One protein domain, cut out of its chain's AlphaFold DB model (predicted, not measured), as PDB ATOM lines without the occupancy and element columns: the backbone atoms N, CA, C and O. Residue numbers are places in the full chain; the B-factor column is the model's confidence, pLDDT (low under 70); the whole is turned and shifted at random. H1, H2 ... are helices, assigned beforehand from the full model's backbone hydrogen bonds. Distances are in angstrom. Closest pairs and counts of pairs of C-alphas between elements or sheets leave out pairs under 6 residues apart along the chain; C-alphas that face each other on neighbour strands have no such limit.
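AT A GLANCE: This is residues 210 to 317 of the 377 residues of an uncharacterized protein of Eubacterium sp. NSJ-61 (UniProt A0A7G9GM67). Helix H3 runs through the middle, crossed by H1 on one side and by H5 on the opposite side, while short H6 packs in the corner between H1 and H3. H4 lies beyond one end of H3, and beyond the other end a loop with H2 sticks out at residues 242 to 248. The printed part has 108 residues with six named helices, H1 to H6 in order, and no named strand; the class is all helix. It is compact, with a radius of gyration of the C-alphas of 14.4 A and spans of 42 by 38 by 22 A.

IN THESE COORDINATES: H1, residues 211 to 234, begins at C-alpha 211 (133.791, 161.179, 30.100) and is 34.3 A long. H2 holds residues 246 to 250. H3, residues 256 to 274, measures 25.8 A. H4 holds residues 276 to 280. H5, residues 285 to 298, measures 19.9 A. H6, residues 311 to 317, ends at C-alpha 317 (130.974, 142.135, 29.295).

HOW THE PARTS SIT: H3 is the hub. H1 touches it with residues 222 to 233 alone, closest at the C-alphas of Ala 226 and Met 262, 4.5 A, only just about perpendicular at 72 degrees. H5 touches H3 about perpendicular at 83 degrees, the C-alphas of Ile 267 and Gly 292 closest at 5.7 A. H6 only just touches H3, with 3 pairs of C-alphas within 8 A, closest Ile 265 and Phe 313 at 6.1 A. H6 also only just touches H1, with 3 such pairs, closest Ser 219 and Phe 312 at 6.5 A. H4 is close to H3 but not clearly touching, with the C-alphas of Tyr 272 and Leu 279 closest at 6.1 A. H1 and H5 are apart. Every O i to N i+4 pair is within hydrogen-bond range in H1, H5 and H6; H3 has 14 of 15, H2 0 of 1 with 2 of 2 O i to N i+3 pairs, and H4 0 of 1 with 1 of 2.

THE WHOLE: The C-alphas of Phe 247 and Lys 277 are the two farthest apart, 43.4 A. The printed part has no cut. The links H1 to H2 and H5 to H6 are long. The pLDDT is under 70 at residues 241 to 251.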
ATOM      1  N   SER A 210     136.576 164.775  31.975       85.56
ATOM      2  CA  SER A 210     136.182 164.108  30.732       85.56
ATOM      3  C   SER A 210     135.337 162.863  31.017       85.56
ATOM      4  O   SER A 210     135.426 162.274  32.095       85.56
ATOM      5  N   TYR A 211     134.553 162.429  30.025       89.44
ATOM      6  CA  TYR A 211     133.791 161.179  30.100       89.44
ATOM      7  C   TYR A 211     134.700 159.998  30.452       89.44
ATOM      8  O   TYR A 211     134.398 159.281  31.392       89.44
ATOM      9  N   ILE A 212     135.869 159.874  29.810       91.06
ATOM     10  CA  ILE A 212     136.830 158.806  30.127       91.06
ATOM     11  C   ILE A 212     137.280 158.821  31.594       91.06
ATOM     12  O   ILE A 212     137.243 157.783  32.247       91.06
ATOM     13  N   ASN A 213     137.643 159.986  32.142       89.94
ATOM     14  CA  ASN A 213     138.110 160.082  33.526       89.94
ATOM     15  C   ASN A 213     136.988 159.742  34.508       89.94
ATOM     16  O   ASN A 213     137.212 159.020  35.475       89.94
ATOM     17  N   LEU A 214     135.776 160.236  34.250       90.44
ATOM     18  CA  LEU A 214     134.620 159.950  35.094       90.44
ATOM     19  C   LEU A 214     134.216 158.473  35.017       90.44
ATOM     20  O   LEU A 214     133.942 157.875  36.054       90.44
ATOM     21  N   THR A 215     134.238 157.865  33.828       90.25
ATOM     22  CA  THR A 215     133.984 156.431  33.656       90.25
ATOM     23  C   THR A 215     135.025 155.609  34.411       90.25
ATOM     24  O   THR A 215     134.636 154.728  35.174       90.25
ATOM     25  N   LEU A 216     136.318 155.933  34.307       90.19
ATOM     26  CA  LEU A 216     137.383 155.247  35.051       90.19
ATOM     27  C   LEU A 216     137.198 155.362  36.569       90.19
ATOM     28  O   LEU A 216     137.150 154.340  37.252       90.19
ATOM     29  N   ILE A 217     137.026 156.582  37.088       90.31
ATOM     30  CA  ILE A 217     136.802 156.822  38.524       90.31
ATOM     31  C   ILE A 217     135.571 156.045  39.001       90.31
ATOM     32  O   ILE A 217     135.629 155.358  40.019       90.31
ATOM     33  N   SER A 218     134.472 156.105  38.244       90.12
ATOM     34  CA  SER A 218     133.251 155.380  38.591       90.12
ATOM     35  C   SER A 218     133.446 153.865  38.562       90.12
ATOM     36  O   SER A 218     132.913 153.179  39.423       90.12
ATOM     37  N   SER A 219     134.252 153.333  37.641       91.88
ATOM     38  CA  SER A 219     134.502 151.891  37.530       91.88
ATOM     39  C   SER A 219     135.295 151.371  38.726       91.88
ATOM     40  O   SER A 219     134.919 150.359  39.313       91.88
ATOM     41  N   VAL A 220     136.340 152.100  39.141       92.88
ATOM     42  CA  VAL A 220     137.126 151.775  40.344       92.88
ATOM     43  C   VAL A 220     136.248 151.830  41.591       92.88
ATOM     44  O   VAL A 220     136.253 150.899  42.393       92.88
ATOM     45  N   PHE A 221     135.447 152.889  41.734       92.31
ATOM     46  CA  PHE A 221     134.548 153.042  42.875       92.31
ATOM     47  C   PHE A 221     133.500 151.923  42.941       92.31
ATOM     48  O   PHE A 221     133.309 151.317  43.991       92.31
ATOM     49  N   MET A 222     132.862 151.601  41.814       91.81
ATOM     50  CA  MET A 222     131.845 150.549  41.738       91.81
ATOM     51  C   MET A 222     132.430 149.156  41.987       91.81
ATOM     52  O   MET A 222     131.781 148.331  42.623       91.81
ATOM     53  N   PHE A 223     133.664 148.895  41.552       93.94
ATOM     54  CA  PHE A 223     134.359 147.654  41.888       93.94
ATOM     55  C   PHE A 223     134.710 147.573  43.382       93.94
ATOM     56  O   PHE A 223     134.503 146.535  44.009       93.94
ATOM     57  N   GLY A 224     135.156 148.678  43.989       94.12
ATOM     58  CA  GLY A 224     135.361 148.758  45.439       94.12
ATOM     59  C   GLY A 224     134.072 148.504  46.230       94.12
ATOM     60  O   GLY A 224     134.074 147.732  47.188       94.12
ATOM     61  N   LEU A 225     132.947 149.078  45.785       91.44
ATOM     62  CA  LEU A 225     131.625 148.779  46.343       91.44
ATOM     63  C   LEU A 225     131.237 147.309  46.169       91.44
ATOM     64  O   LEU A 225     130.598 146.750  47.058       91.44
ATOM     65  N   ALA A 226     131.636 146.673  45.066       93.25
ATOM     66  CA  ALA A 226     131.371 145.259  44.853       93.25
ATOM     67  C   ALA A 226     132.078 144.367  45.876       93.25
ATOM     68  O   ALA A 226     131.434 143.523  46.499       93.25
ATOM     69  N   ILE A 227     133.365 144.617  46.121       94.50
ATOM     70  CA  ILE A 227     134.135 143.921  47.160       94.50
ATOM     71  C   ILE A 227     133.502 144.146  48.541       94.50
ATOM     72  O   ILE A 227     133.320 143.198  49.308       94.50
ATOM     73  N   LEU A 228     133.116 145.389  48.846       93.62
ATOM     74  CA  LEU A 228     132.481 145.728  50.118       93.62
ATOM     75  C   LEU A 228     131.149 144.991  50.308       93.62
ATOM     76  O   LEU A 228     130.922 144.434  51.377       93.62
ATOM     77  N   GLN A 229     130.291 144.931  49.289       91.69
ATOM     78  CA  GLN A 229     129.003 144.232  49.372       91.69
ATOM     79  C   GLN A 229     129.158 142.717  49.531       91.69
ATOM     80  O   GLN A 229     128.409 142.110  50.295       91.69
ATOM     81  N   ILE A 230     130.151 142.105  48.876       92.81
ATOM     82  CA  ILE A 230     130.472 140.686  49.093       92.81
ATOM     83  C   ILE A 230     130.895 140.458  50.549       92.81
ATOM     84  O   ILE A 230     130.384 139.552  51.202       92.81
ATOM     85  N   SER A 231     131.753 141.322  51.098       93.19
ATOM     86  CA  SER A 231     132.148 141.249  52.510       93.19
ATOM     87  C   SER A 231     130.959 141.430  53.464       93.19
ATOM     88  O   SER A 231     130.819 140.686  54.434       93.19
ATOM     89  N   VAL A 232     130.053 142.373  53.192       92.56
ATOM     90  CA  VAL A 232     128.824 142.578  53.984       92.56
ATOM     91  C   VAL A 232     127.933 141.330  53.959       92.56
ATOM     92  O   VAL A 232     127.391 140.961  55.004       92.56
ATOM     93  N   PHE A 233     127.811 140.658  52.808       92.19
ATOM     94  CA  PHE A 233     127.082 139.392  52.687       92.19
ATOM     95  C   PHE A 233     127.713 138.278  53.517       92.19
ATOM     96  O   PHE A 233     127.025 137.688  54.345       92.19
ATOM     97  N   LEU A 234     129.018 138.044  53.364       92.25
ATOM     98  CA  LEU A 234     129.733 136.992  54.097       92.25
ATOM     99  C   LEU A 234     129.711 137.210  55.620       92.25
ATOM    100  O   LEU A 234     129.764 136.254  56.385       92.25
ATOM    101  N   ASN A 235     129.569 138.460  56.065       92.88
ATOM    102  CA  ASN A 235     129.393 138.818  57.473       92.88
ATOM    103  C   ASN A 235     127.929 138.771  57.958       92.88
ATOM    104  O   ASN A 235     127.642 139.258  59.052       92.88
ATOM    105  N   ASN A 236     126.993 138.233  57.166       88.12
ATOM    106  CA  ASN A 236     125.559 138.149  57.473       88.12
ATOM    107  C   ASN A 236     124.895 139.508  57.778       88.12
ATOM    108  O   ASN A 236     123.977 139.600  58.590       88.12
ATOM    109  N   ARG A 237     125.353 140.588  57.129       87.81
ATOM    110  CA  ARG A 237     124.843 141.961  57.336       87.81
ATOM    111  C   ARG A 237     123.908 142.453  56.225       87.81
ATOM    112  O   ARG A 237     123.595 143.644  56.178       87.81
ATOM    113  N   ILE A 238     123.475 141.569  55.324       85.06
ATOM    114  CA  ILE A 238     122.508 141.902  54.269       85.06
ATOM    115  C   ILE A 238     121.078 141.742  54.770       85.06
ATOM    116  O   ILE A 238     120.714 140.731  55.361       85.06
ATOM    117  N   VAL A 239     120.254 142.748  54.480       80.00
ATOM    118  CA  VAL A 239     118.851 142.799  54.887       80.00
ATOM    119  C   VAL A 239     117.948 142.390  53.721       80.00
ATOM    120  O   VAL A 239     118.046 142.923  52.611       80.00
ATOM    121  N   ALA A 240     117.021 141.464  53.974       72.88
ATOM    122  CA  ALA A 240     115.913 141.174  53.068       72.88
ATOM    123  C   ALA A 240     114.813 142.227  53.249       72.88
ATOM    124  O   ALA A 240     114.091 142.213  54.243       72.88
ATOM    125  N   MET A 241     114.677 143.151  52.295       65.44
ATOM    126  CA  MET A 241     113.558 144.096  52.291       65.44
ATOM    127  C   MET A 241     112.444 143.638  51.355       65.44
ATOM    128  O   MET A 241     112.687 143.264  50.207       65.44
ATOM    129  N   GLN A 242     111.203 143.743  51.831       57.59
ATOM    130  CA  GLN A 242     110.018 143.564  50.999       57.59
ATOM    131  C   GLN A 242     109.920 144.681  49.950       57.59
ATOM    132  O   GLN A 242     110.239 145.842  50.227       57.59
ATOM    133  N   LEU A 243     109.430 144.344  48.753       52.16
ATOM    134  CA  LEU A 243     109.227 145.277  47.634       52.16
ATOM    135  C   LEU A 243     108.380 146.513  48.005       52.16
ATOM    136  O   LEU A 243     108.608 147.581  47.443       52.16
ATOM    137  N   ASN A 244     107.502 146.396  49.008       48.50
ATOM    138  CA  ASN A 244     106.562 147.436  49.452       48.50
ATOM    139  C   ASN A 244     107.150 148.453  50.449       48.50
ATOM    140  O   ASN A 244     106.437 149.311  50.958       48.50
ATOM    141  N   SER A 245     108.454 148.397  50.722       51.62
ATOM    142  CA  SER A 245     109.151 149.299  51.659       51.62
ATOM    143  C   SER A 245     109.339 150.743  51.155       51.62
ATOM    144  O   SER A 245     109.950 151.569  51.836       51.62
ATOM    145  N   GLY A 246     108.807 151.077  49.974       56.19
ATOM    146  CA  GLY A 246     108.656 152.452  49.495       56.19
ATOM    147  C   GLY A 246     109.941 153.295  49.532       56.19
ATOM    148  O   GLY A 246     110.999 152.879  49.050       56.19
ATOM    149  N   PHE A 247     109.840 154.505  50.094       53.97
ATOM    150  CA  PHE A 247     110.915 155.508  50.160       53.97
ATOM    151  C   PHE A 247     112.105 155.064  51.033       53.97
ATOM    152  O   PHE A 247     113.247 155.411  50.734       53.97
ATOM    153  N   ALA A 248     111.875 154.239  52.063       59.62
ATOM    154  CA  ALA A 248     112.922 153.769  52.980       59.62
ATOM    155  C   ALA A 248     113.988 152.913  52.270       59.62
ATOM    156  O   ALA A 248     115.177 153.000  52.577       59.62
ATOM    157  N   ARG A 249     113.593 152.175  51.224       58.59
ATOM    158  CA  ARG A 249     114.506 151.390  50.378       58.59
ATOM    159  C   ARG A 249     115.504 152.256  49.589       58.59
ATOM    160  O   ARG A 249     116.389 151.715  48.929       58.59
ATOM    161  N   MET A 250     115.363 153.584  49.565       57.34
ATOM    162  CA  MET A 250     116.338 154.470  48.911       57.34
ATOM    163  C   MET A 250     117.611 154.686  49.724       57.34
ATOM    164  O   MET A 250     118.647 154.968  49.129       57.34
ATOM    165  N   PHE A 251     117.551 154.520  51.045       65.44
ATOM    166  CA  PHE A 251     118.690 154.760  51.936       65.44
ATOM    167  C   PHE A 251     119.390 153.472  52.376       65.44
ATOM    168  O   PHE A 251     120.486 153.524  52.930       65.44
ATOM    169  N   GLN A 252     118.792 152.312  52.090       70.00
ATOM    170  CA  GLN A 252     119.357 151.021  52.455       70.00
ATOM    171  C   GLN A 252     120.296 150.508  51.360       70.00
ATOM    172  O   GLN A 252     119.861 150.000  50.327       70.00
ATOM    173  N   LEU A 253     121.602 150.633  51.598       71.50
ATOM    174  CA  LEU A 253     122.635 150.144  50.679       71.50
ATOM    175  C   LEU A 253     122.902 148.638  50.829       71.50
ATOM    176  O   LEU A 253     123.361 148.010  49.881       71.50
ATOM    177  N   ASN A 254     122.584 148.049  51.985       81.81
ATOM    178  CA  ASN A 254     122.875 146.648  52.314       81.81
ATOM    179  C   ASN A 254     121.646 145.750  52.088       81.81
ATOM    180  O   ASN A 254     121.141 145.134  53.029       81.81
ATOM    181  N   ASP A 255     121.124 145.721  50.862       84.38
ATOM    182  CA  ASP A 255     120.007 144.858  50.462       84.38
ATOM    183  C   ASP A 255     120.425 143.854  49.375       84.38
ATOM    184  O   ASP A 255     121.410 144.043  48.657       84.38
ATOM    185  N   TYR A 256     119.648 142.778  49.224       85.31
ATOM    186  CA  TYR A 256     119.916 141.750  48.211       85.31
ATOM    187  C   TYR A 256     119.940 142.310  46.782       85.31
ATOM    188  O   TYR A 256     120.708 141.842  45.944       85.31
ATOM    189  N   SER A 257     119.131 143.332  46.488       81.56
ATOM    190  CA  SER A 257     119.098 143.941  45.156       81.56
ATOM    191  C   SER A 257     120.425 144.609  44.800       81.56
ATOM    192  O   SER A 257     120.904 144.441  43.679       81.56
ATOM    193  N   ASN A 258     121.012 145.380  45.719       84.62
ATOM    194  CA  ASN A 258     122.313 146.004  45.503       84.62
ATOM    195  C   ASN A 258     123.428 144.964  45.511       84.62
ATOM    196  O   ASN A 258     124.317 145.037  44.664       84.62
ATOM    197  N   PHE A 259     123.336 143.963  46.386       90.38
ATOM    198  CA  PHE A 259     124.274 142.848  46.415       90.38
ATOM    199  C   PHE A 259     124.373 142.129  45.073       90.38
ATOM    200  O   PHE A 259     125.469 142.039  44.534       90.38
ATOM    201  N   TYR A 260     123.262 141.695  44.471       90.50
ATOM    202  CA  TYR A 260     123.319 140.990  43.185       90.50
ATOM    203  C   TYR A 260     123.851 141.868  42.045       90.50
ATOM    204  O   TYR A 260     124.612 141.393  41.204       90.50
ATOM    205  N   ARG A 261     123.514 143.166  42.034       87.75
ATOM    206  CA  ARG A 261     124.055 144.126  41.051       87.75
ATOM    207  C   ARG A 261     125.564 144.306  41.192       87.75
ATOM    208  O   ARG A 261     126.264 144.425  40.191       87.75
ATOM    209  N   MET A 262     126.051 144.342  42.428       92.00
ATOM    210  CA  MET A 262     127.468 144.469  42.748       92.00
ATOM    211  C   MET A 262     128.234 143.165  42.498       92.00
ATOM    212  O   MET A 262     129.313 143.190  41.910       92.00
ATOM    213  N   LEU A 263     127.657 142.018  42.855       93.94
ATOM    214  CA  LEU A 263     128.219 140.700  42.575       93.94
ATOM    215  C   LEU A 263     128.423 140.499  41.070       93.94
ATOM    216  O   LEU A 263     129.466 140.003  40.660       93.94
ATOM    217  N   ALA A 264     127.482 140.954  40.238       94.06
ATOM    218  CA  ALA A 264     127.620 140.900  38.786       94.06
ATOM    219  C   ALA A 264     128.869 141.646  38.274       94.06
ATOM    220  O   ALA A 264     129.563 141.158  37.386       94.06
ATOM    221  N   ILE A 265     129.192 142.807  38.860       94.75
ATOM    222  CA  ILE A 265     130.416 143.561  38.539       94.75
ATOM    223  C   ILE A 265     131.657 142.746  38.907       94.75
ATOM    224  O   ILE A 265     132.569 142.612  38.090       94.75
ATOM    225  N   PHE A 266     131.678 142.183  40.117       95.88
ATOM    226  CA  PHE A 266     132.791 141.358  40.577       95.88
ATOM    227  C   PHE A 266     133.003 140.142  39.669       95.88
ATOM    228  O   PHE A 266     134.126 139.894  39.235       95.88
ATOM    229  N   ILE A 267     131.927 139.424  39.335       96.31
ATOM    230  CA  ILE A 267     131.975 138.229  38.487       96.31
ATOM    231  C   ILE A 267     132.570 138.554  37.119       96.31
ATOM    232  O   ILE A 267     133.442 137.825  36.664       96.31
ATOM    233  N   VAL A 268     132.167 139.657  36.477       95.44
ATOM    234  CA  VAL A 268     132.743 140.052  35.179       95.44
ATOM    235  C   VAL A 268     134.260 140.217  35.276       95.44
ATOM    236  O   VAL A 268     134.987 139.690  34.437       95.44
ATOM    237  N   VAL A 269     134.751 140.909  36.307       95.69
ATOM    238  CA  VAL A 269     136.197 141.094  36.512       95.69
ATOM    239  C   VAL A 269     136.888 139.760  36.794       95.69
ATOM    240  O   VAL A 269     137.912 139.467  36.184       95.69
ATOM    241  N   ALA A 270     136.315 138.932  37.665       95.94
ATOM    242  CA  ALA A 270     136.867 137.628  38.009       95.94
ATOM    243  C   ALA A 270     136.947 136.693  36.789       95.94
ATOM    244  O   ALA A 270     137.979 136.059  36.588       95.94
ATOM    245  N   ILE A 271     135.927 136.670  35.920       96.31
ATOM    246  CA  ILE A 271     135.969 135.909  34.661       96.31
ATOM    247  C   ILE A 271     137.163 136.349  33.812       96.31
ATOM    248  O   ILE A 271     137.865 135.497  33.285       96.31
ATOM    249  N   TYR A 272     137.444 137.648  33.699       95.69
ATOM    250  CA  TYR A 272     138.598 138.114  32.924       95.69
ATOM    251  C   TYR A 272     139.948 137.777  33.551       95.69
ATOM    252  O   TYR A 272     140.916 137.585  32.816       95.69
ATOM    253  N   VAL A 273     140.019 137.696  34.880       94.62
ATOM    254  CA  VAL A 273     141.231 137.271  35.588       94.62
ATOM    255  C   VAL A 273     141.496 135.783  35.351       94.62
ATOM    256  O   VAL A 273     142.616 135.418  35.006       94.62
ATOM    257  N   TYR A 274     140.475 134.930  35.480       95.06
ATOM    258  CA  TYR A 274     140.618 133.478  35.302       95.06
ATOM    259  C   TYR A 274     140.671 133.045  33.829       95.06
ATOM    260  O   TYR A 274     141.363 132.091  33.479       95.06
ATOM    261  N   TYR A 275     139.978 133.766  32.946       94.44
ATOM    262  CA  TYR A 275     139.813 133.440  31.529       94.44
ATOM    263  C   TYR A 275     140.139 134.654  30.635       94.44
ATOM    264  O   TYR A 275     139.258 135.212  29.967       94.44
ATOM    265  N   PRO A 276     141.421 135.055  30.540       92.25
ATOM    266  CA  PRO A 276     141.836 136.292  29.874       92.25
ATOM    267  C   PRO A 276     141.528 136.327  28.372       92.25
ATOM    268  O   PRO A 276     141.439 137.408  27.795       92.25
ATOM    269  N   LYS A 277     141.283 135.176  27.728       90.00
ATOM    270  CA  LYS A 277     140.835 135.100  26.323       90.00
ATOM    271  C   LYS A 277     139.589 135.948  26.044       90.00
ATOM    272  O   LYS A 277     139.457 136.505  24.956       90.00
ATOM    273  N   PHE A 278     138.698 136.089  27.028       91.44
ATOM    274  CA  PHE A 278     137.482 136.876  26.865       91.44
ATOM    275  C   PHE A 278     137.763 138.378  26.805       91.44
ATOM    276  O   PHE A 278     136.946 139.114  26.257       91.44
ATOM    277  N   LEU A 279     138.915 138.858  27.297       90.25
ATOM    278  CA  LEU A 279     139.244 140.286  27.278       90.25
ATOM    279  C   LEU A 279     139.197 140.871  25.868       90.25
ATOM    280  O   LEU A 279     138.901 142.047  25.721       90.25
ATOM    281  N   LEU A 280     139.465 140.086  24.826       85.38
ATOM    282  CA  LEU A 280     139.454 140.582  23.449       85.38
ATOM    283  C   LEU A 280     138.051 140.631  22.829       85.38
ATOM    284  O   LEU A 280     137.806 141.452  21.950       85.38
ATOM    285  N   VAL A 281     137.149 139.749  23.262       86.06
ATOM    286  CA  VAL A 281     135.906 139.424  22.536       86.06
ATOM    287  C   VAL A 281     134.644 139.499  23.402       86.06
ATOM    288  O   VAL A 281     133.555 139.146  22.942       86.06
ATOM    289  N   GLY A 282     134.775 139.920  24.658       90.44
ATOM    290  CA  GLY A 282     133.696 139.906  25.641       90.44
ATOM    291  C   GLY A 282     133.277 138.492  26.055       90.44
ATOM    292  O   GLY A 282     133.903 137.499  25.682       90.44
ATOM    293  N   ILE A 283     132.148 138.391  26.753       91.38
ATOM    294  CA  ILE A 283     131.570 137.176  27.349       91.38
ATOM    295  C   ILE A 283     130.105 137.058  26.877       91.38
ATOM    296  O   ILE A 283     129.368 138.044  26.942       91.38
ATOM    297  N   THR A 284     129.680 135.905  26.349       88.50
ATOM    298  CA  THR A 284     128.255 135.658  26.030       88.50
ATOM    299  C   THR A 284     127.416 135.543  27.304       88.50
ATOM    300  O   THR A 284     127.946 135.417  28.408       88.50
ATOM    301  N   ASP A 285     126.089 135.574  27.176       88.56
ATOM    302  CA  ASP A 285     125.211 135.335  28.325       88.56
ATOM    303  C   ASP A 285     125.390 133.921  28.894       88.56
ATOM    304  O   ASP A 285     125.531 133.779  30.107       88.56
ATOM    305  N   ASP A 286     125.508 132.902  28.040       90.50
ATOM    306  CA  ASP A 286     125.734 131.517  28.472       90.50
ATOM    307  C   ASP A 286     127.090 131.338  29.170       90.50
ATOM    308  O   ASP A 286     127.173 130.714  30.228       90.50
ATOM    309  N   GLU A 287     128.156 131.936  28.622       93.25
ATOM    310  CA  GLU A 287     129.486 131.936  29.241       93.25
ATOM    311  C   GLU A 287     129.447 132.640  30.603       93.25
ATOM    312  O   GLU A 287     129.990 132.137  31.585       93.25
ATOM    313  N   TYR A 288     128.764 133.784  30.689       94.19
ATOM    314  CA  TYR A 288     128.613 134.523  31.937       94.19
ATOM    315  C   TYR A 288     127.867 133.706  32.998       94.19
ATOM    316  O   TYR A 288     128.260 133.718  34.164       94.19
ATOM    317  N   LEU A 289     126.819 132.975  32.610       94.88
ATOM    318  CA  LEU A 289     126.080 132.103  33.522       94.88
ATOM    319  C   LEU A 289     126.925 130.916  33.995       94.88
ATOM    320  O   LEU A 289     126.896 130.592  35.184       94.88
ATOM    321  N   LEU A 290     127.682 130.294  33.089       95.44
ATOM    322  CA  LEU A 290     128.536 129.144  33.383       95.44
ATOM    323  C   LEU A 290     129.660 129.514  34.359       95.44
ATOM    324  O   LEU A 290     129.709 128.993  35.474       95.44
ATOM    325  N   TYR A 291     130.527 130.452  33.969       96.38
ATOM    326  CA  TYR A 291     131.686 130.840  34.779       96.38
ATOM    327  C   TYR A 291     131.278 131.658  36.009       96.38
ATOM    328  O   TYR A 291     131.912 131.572  37.058       96.38
ATOM    329  N   GLY A 292     130.190 132.430  35.921       95.81
ATOM    330  CA  GLY A 292     129.658 133.174  37.061       95.81
ATOM    331  C   GLY A 292     129.167 132.264  38.181       95.81
ATOM    332  O   GLY A 292     129.425 132.550  39.350       95.81
ATOM    333  N   ARG A 293     128.531 131.136  37.838       95.81
ATOM    334  CA  ARG A 293     128.122 130.125  38.820       95.81
ATOM    335  C   ARG A 293     129.330 129.466  39.485       95.81
ATOM    336  O   ARG A 293     129.328 129.314  40.700       95.81
ATOM    337  N   GLU A 294     130.357 129.123  38.711       96.06
ATOM    338  CA  GLU A 294     131.612 128.562  39.230       96.06
ATOM    339  C   GLU A 294     132.274 129.505  40.252       96.06
ATOM    340  O   GLU A 294     132.539 129.117  41.389       96.06
ATOM    341  N   ILE A 295     132.462 130.776  39.884       96.31
ATOM    342  CA  ILE A 295     133.099 131.785  40.742       96.31
ATOM    343  C   ILE A 295     132.273 132.050  42.004       96.31
ATOM    344  O   ILE A 295     132.832 132.144  43.096       96.31
ATOM    345  N   ALA A 296     130.950 132.175  41.877       94.62
ATOM    346  CA  ALA A 296     130.078 132.429  43.019       94.62
ATOM    347  C   ALA A 296     130.063 131.260  44.015       94.62
ATOM    348  O   ALA A 296     130.112 131.490  45.223       94.62
ATOM    349  N   ASN A 297     130.079 130.018  43.516       94.50
ATOM    350  CA  ASN A 297     130.196 128.827  44.354       94.50
ATOM    351  C   ASN A 297     131.517 128.824  45.133       94.50
ATOM    352  O   ASN A 297     131.506 128.606  46.340       94.50
ATOM    353  N   ASN A 298     132.637 129.156  44.480       94.44
ATOM    354  CA  ASN A 298     133.945 129.249  45.143       94.44
ATOM    355  C   ASN A 298     133.993 130.342  46.227       94.44
ATOM    356  O   ASN A 298     134.761 130.241  47.179       94.44
ATOM    357  N   LEU A 299     133.170 131.383  46.093       93.00
ATOM    358  CA  LEU A 299     133.032 132.461  47.074       93.00
ATOM    359  C   LEU A 299     131.974 132.186  48.152       93.00
ATOM    360  O   LEU A 299     131.823 133.011  49.050       93.00
ATOM    361  N   ASN A 300     131.244 131.067  48.081       92.88
ATOM    362  CA  ASN A 300     130.093 130.763  48.937       92.88
ATOM    363  C   ASN A 300     129.014 131.860  48.919       92.88
ATOM    364  O   ASN A 300     128.455 132.229  49.955       92.88
ATOM    365  N   VAL A 301     128.711 132.395  47.735       93.12
ATOM    366  CA  VAL A 301     127.681 133.427  47.554       93.12
ATOM    367  C   VAL A 301     126.621 133.010  46.531       93.12
ATOM    368  O   VAL A 301     126.932 132.297  45.578       93.12
ATOM    369  N   PRO A 302     125.356 133.453  46.675       91.69
ATOM    370  CA  PRO A 302     124.303 133.087  45.738       91.69
ATOM    371  C   PRO A 302     124.472 133.811  44.399       91.69
ATOM    372  O   PRO A 302     124.741 135.011  44.354       91.69
ATOM    373  N   PHE A 303     124.224 133.098  43.299       92.44
ATOM    374  CA  PHE A 303     124.254 133.647  41.944       92.44
ATOM    375  C   PHE A 303     122.931 133.420  41.221       92.44
ATOM    376  O   PHE A 303     122.499 132.288  41.017       92.44
ATOM    377  N   ILE A 304     122.309 134.520  40.799       88.38
ATOM    378  CA  ILE A 304     120.998 134.521  40.131       88.38
ATOM    379  C   ILE A 304     121.077 134.907  38.649       88.38
ATOM    380  O   ILE A 304     120.052 135.149  38.020       88.38
ATOM    381  N   GLY A 305     122.283 135.004  38.081       85.62
ATOM    382  CA  GLY A 305     122.462 135.246  36.647       85.62
ATOM    383  C   GLY A 305     122.165 136.667  36.161       85.62
ATOM    384  O   GLY A 305     122.169 136.902  34.956       85.62
ATOM    385  N   ILE A 306     121.941 137.633  37.058       86.19
ATOM    386  CA  ILE A 306     121.753 139.036  36.663       86.19
ATOM    387  C   ILE A 306     123.064 139.596  36.092       86.19
ATOM    388  O   ILE A 306     124.140 139.408  36.664       86.19
ATOM    389  N   GLY A 307     122.972 140.282  34.951       84.38
ATOM    390  CA  GLY A 307     124.101 140.968  34.325       84.38
ATOM    391  C   GLY A 307     124.493 142.272  35.038       84.38
ATOM    392  O   GLY A 307     123.719 142.827  35.818       84.38
ATOM    393  N   PRO A 308     125.695 142.806  34.776       86.81
ATOM    394  CA  PRO A 308     126.119 144.089  35.336       86.81
ATOM    395  C   PRO A 308     125.224 145.245  34.850       86.81
ATOM    396  O   PRO A 308     125.087 145.487  33.655       86.81
ATOM    397  N   HIS A 309     124.683 146.022  35.789       77.62
ATOM    398  CA  HIS A 309     123.891 147.233  35.518       77.62
ATOM    399  C   HIS A 309     124.734 148.519  35.579       77.62
ATOM    400  O   HIS A 309     124.224 149.587  35.882       77.62
ATOM    401  N   ASN A 310     126.043 148.443  35.341       86.94
ATOM    402  CA  ASN A 310     126.924 149.612  35.292       86.94
ATOM    403  C   ASN A 310     127.440 149.811  33.869       86.94
ATOM    404  O   ASN A 310     127.802 148.832  33.226       86.94
ATOM    405  N   LEU A 311     127.516 151.063  33.403       87.06
ATOM    406  CA  LEU A 311     127.942 151.410  32.041       87.06
ATOM    407  C   LEU A 311     129.215 150.676  31.606       87.06
ATOM    408  O   LEU A 311     129.209 149.984  30.593       87.06
ATOM    409  N   PHE A 312     130.295 150.802  32.382       91.62
ATOM    410  CA  PHE A 312     131.581 150.231  32.003       91.62
ATOM    411  C   PHE A 312     131.545 148.707  32.044       91.62
ATOM    412  O   PHE A 312     131.926 148.081  31.067       91.62
ATOM    413  N   PHE A 313     131.059 148.097  33.128       92.56
ATOM    414  CA  PHE A 313     131.080 146.634  33.269       92.56
ATOM    415  C   PHE A 313     130.082 145.920  32.349       92.56
ATOM    416  O   PHE A 313     130.371 144.822  31.879       92.56
ATOM    417  N   SER A 314     128.945 146.551  32.044       90.00
ATOM    418  CA  SER A 314     127.992 146.075  31.036       90.00
ATOM    419  C   SER A 314     128.629 146.032  29.657       90.00
ATOM    420  O   SER A 314     128.654 144.990  29.005       90.00
ATOM    421  N   HIS A 315     129.256 147.129  29.248       90.62
ATOM    422  CA  HIS A 315     129.915 147.191  27.954       90.62
ATOM    423  C   HIS A 315     131.204 146.366  27.920       90.62
ATOM    424  O   HIS A 315     131.517 145.773  26.895       90.62
ATOM    425  N   LEU A 316     131.928 146.250  29.036       92.69
ATOM    426  CA  LEU A 316     133.083 145.366  29.161       92.69
ATOM    427  C   LEU A 316     132.654 143.912  28.972       92.69
ATOM    428  O   LEU A 316     133.338 143.188  28.261       92.69
ATOM    429  N   LYS A 317     131.525 143.474  29.547       92.12
ATOM    430  CA  LYS A 317     130.974 142.135  29.295       92.12
ATOM    431  C   LYS A 317     130.700 141.928  27.801       92.12
ATOM    432  O   LYS A 317     131.089 140.900  27.265       92.12
TER     433      LYS A 317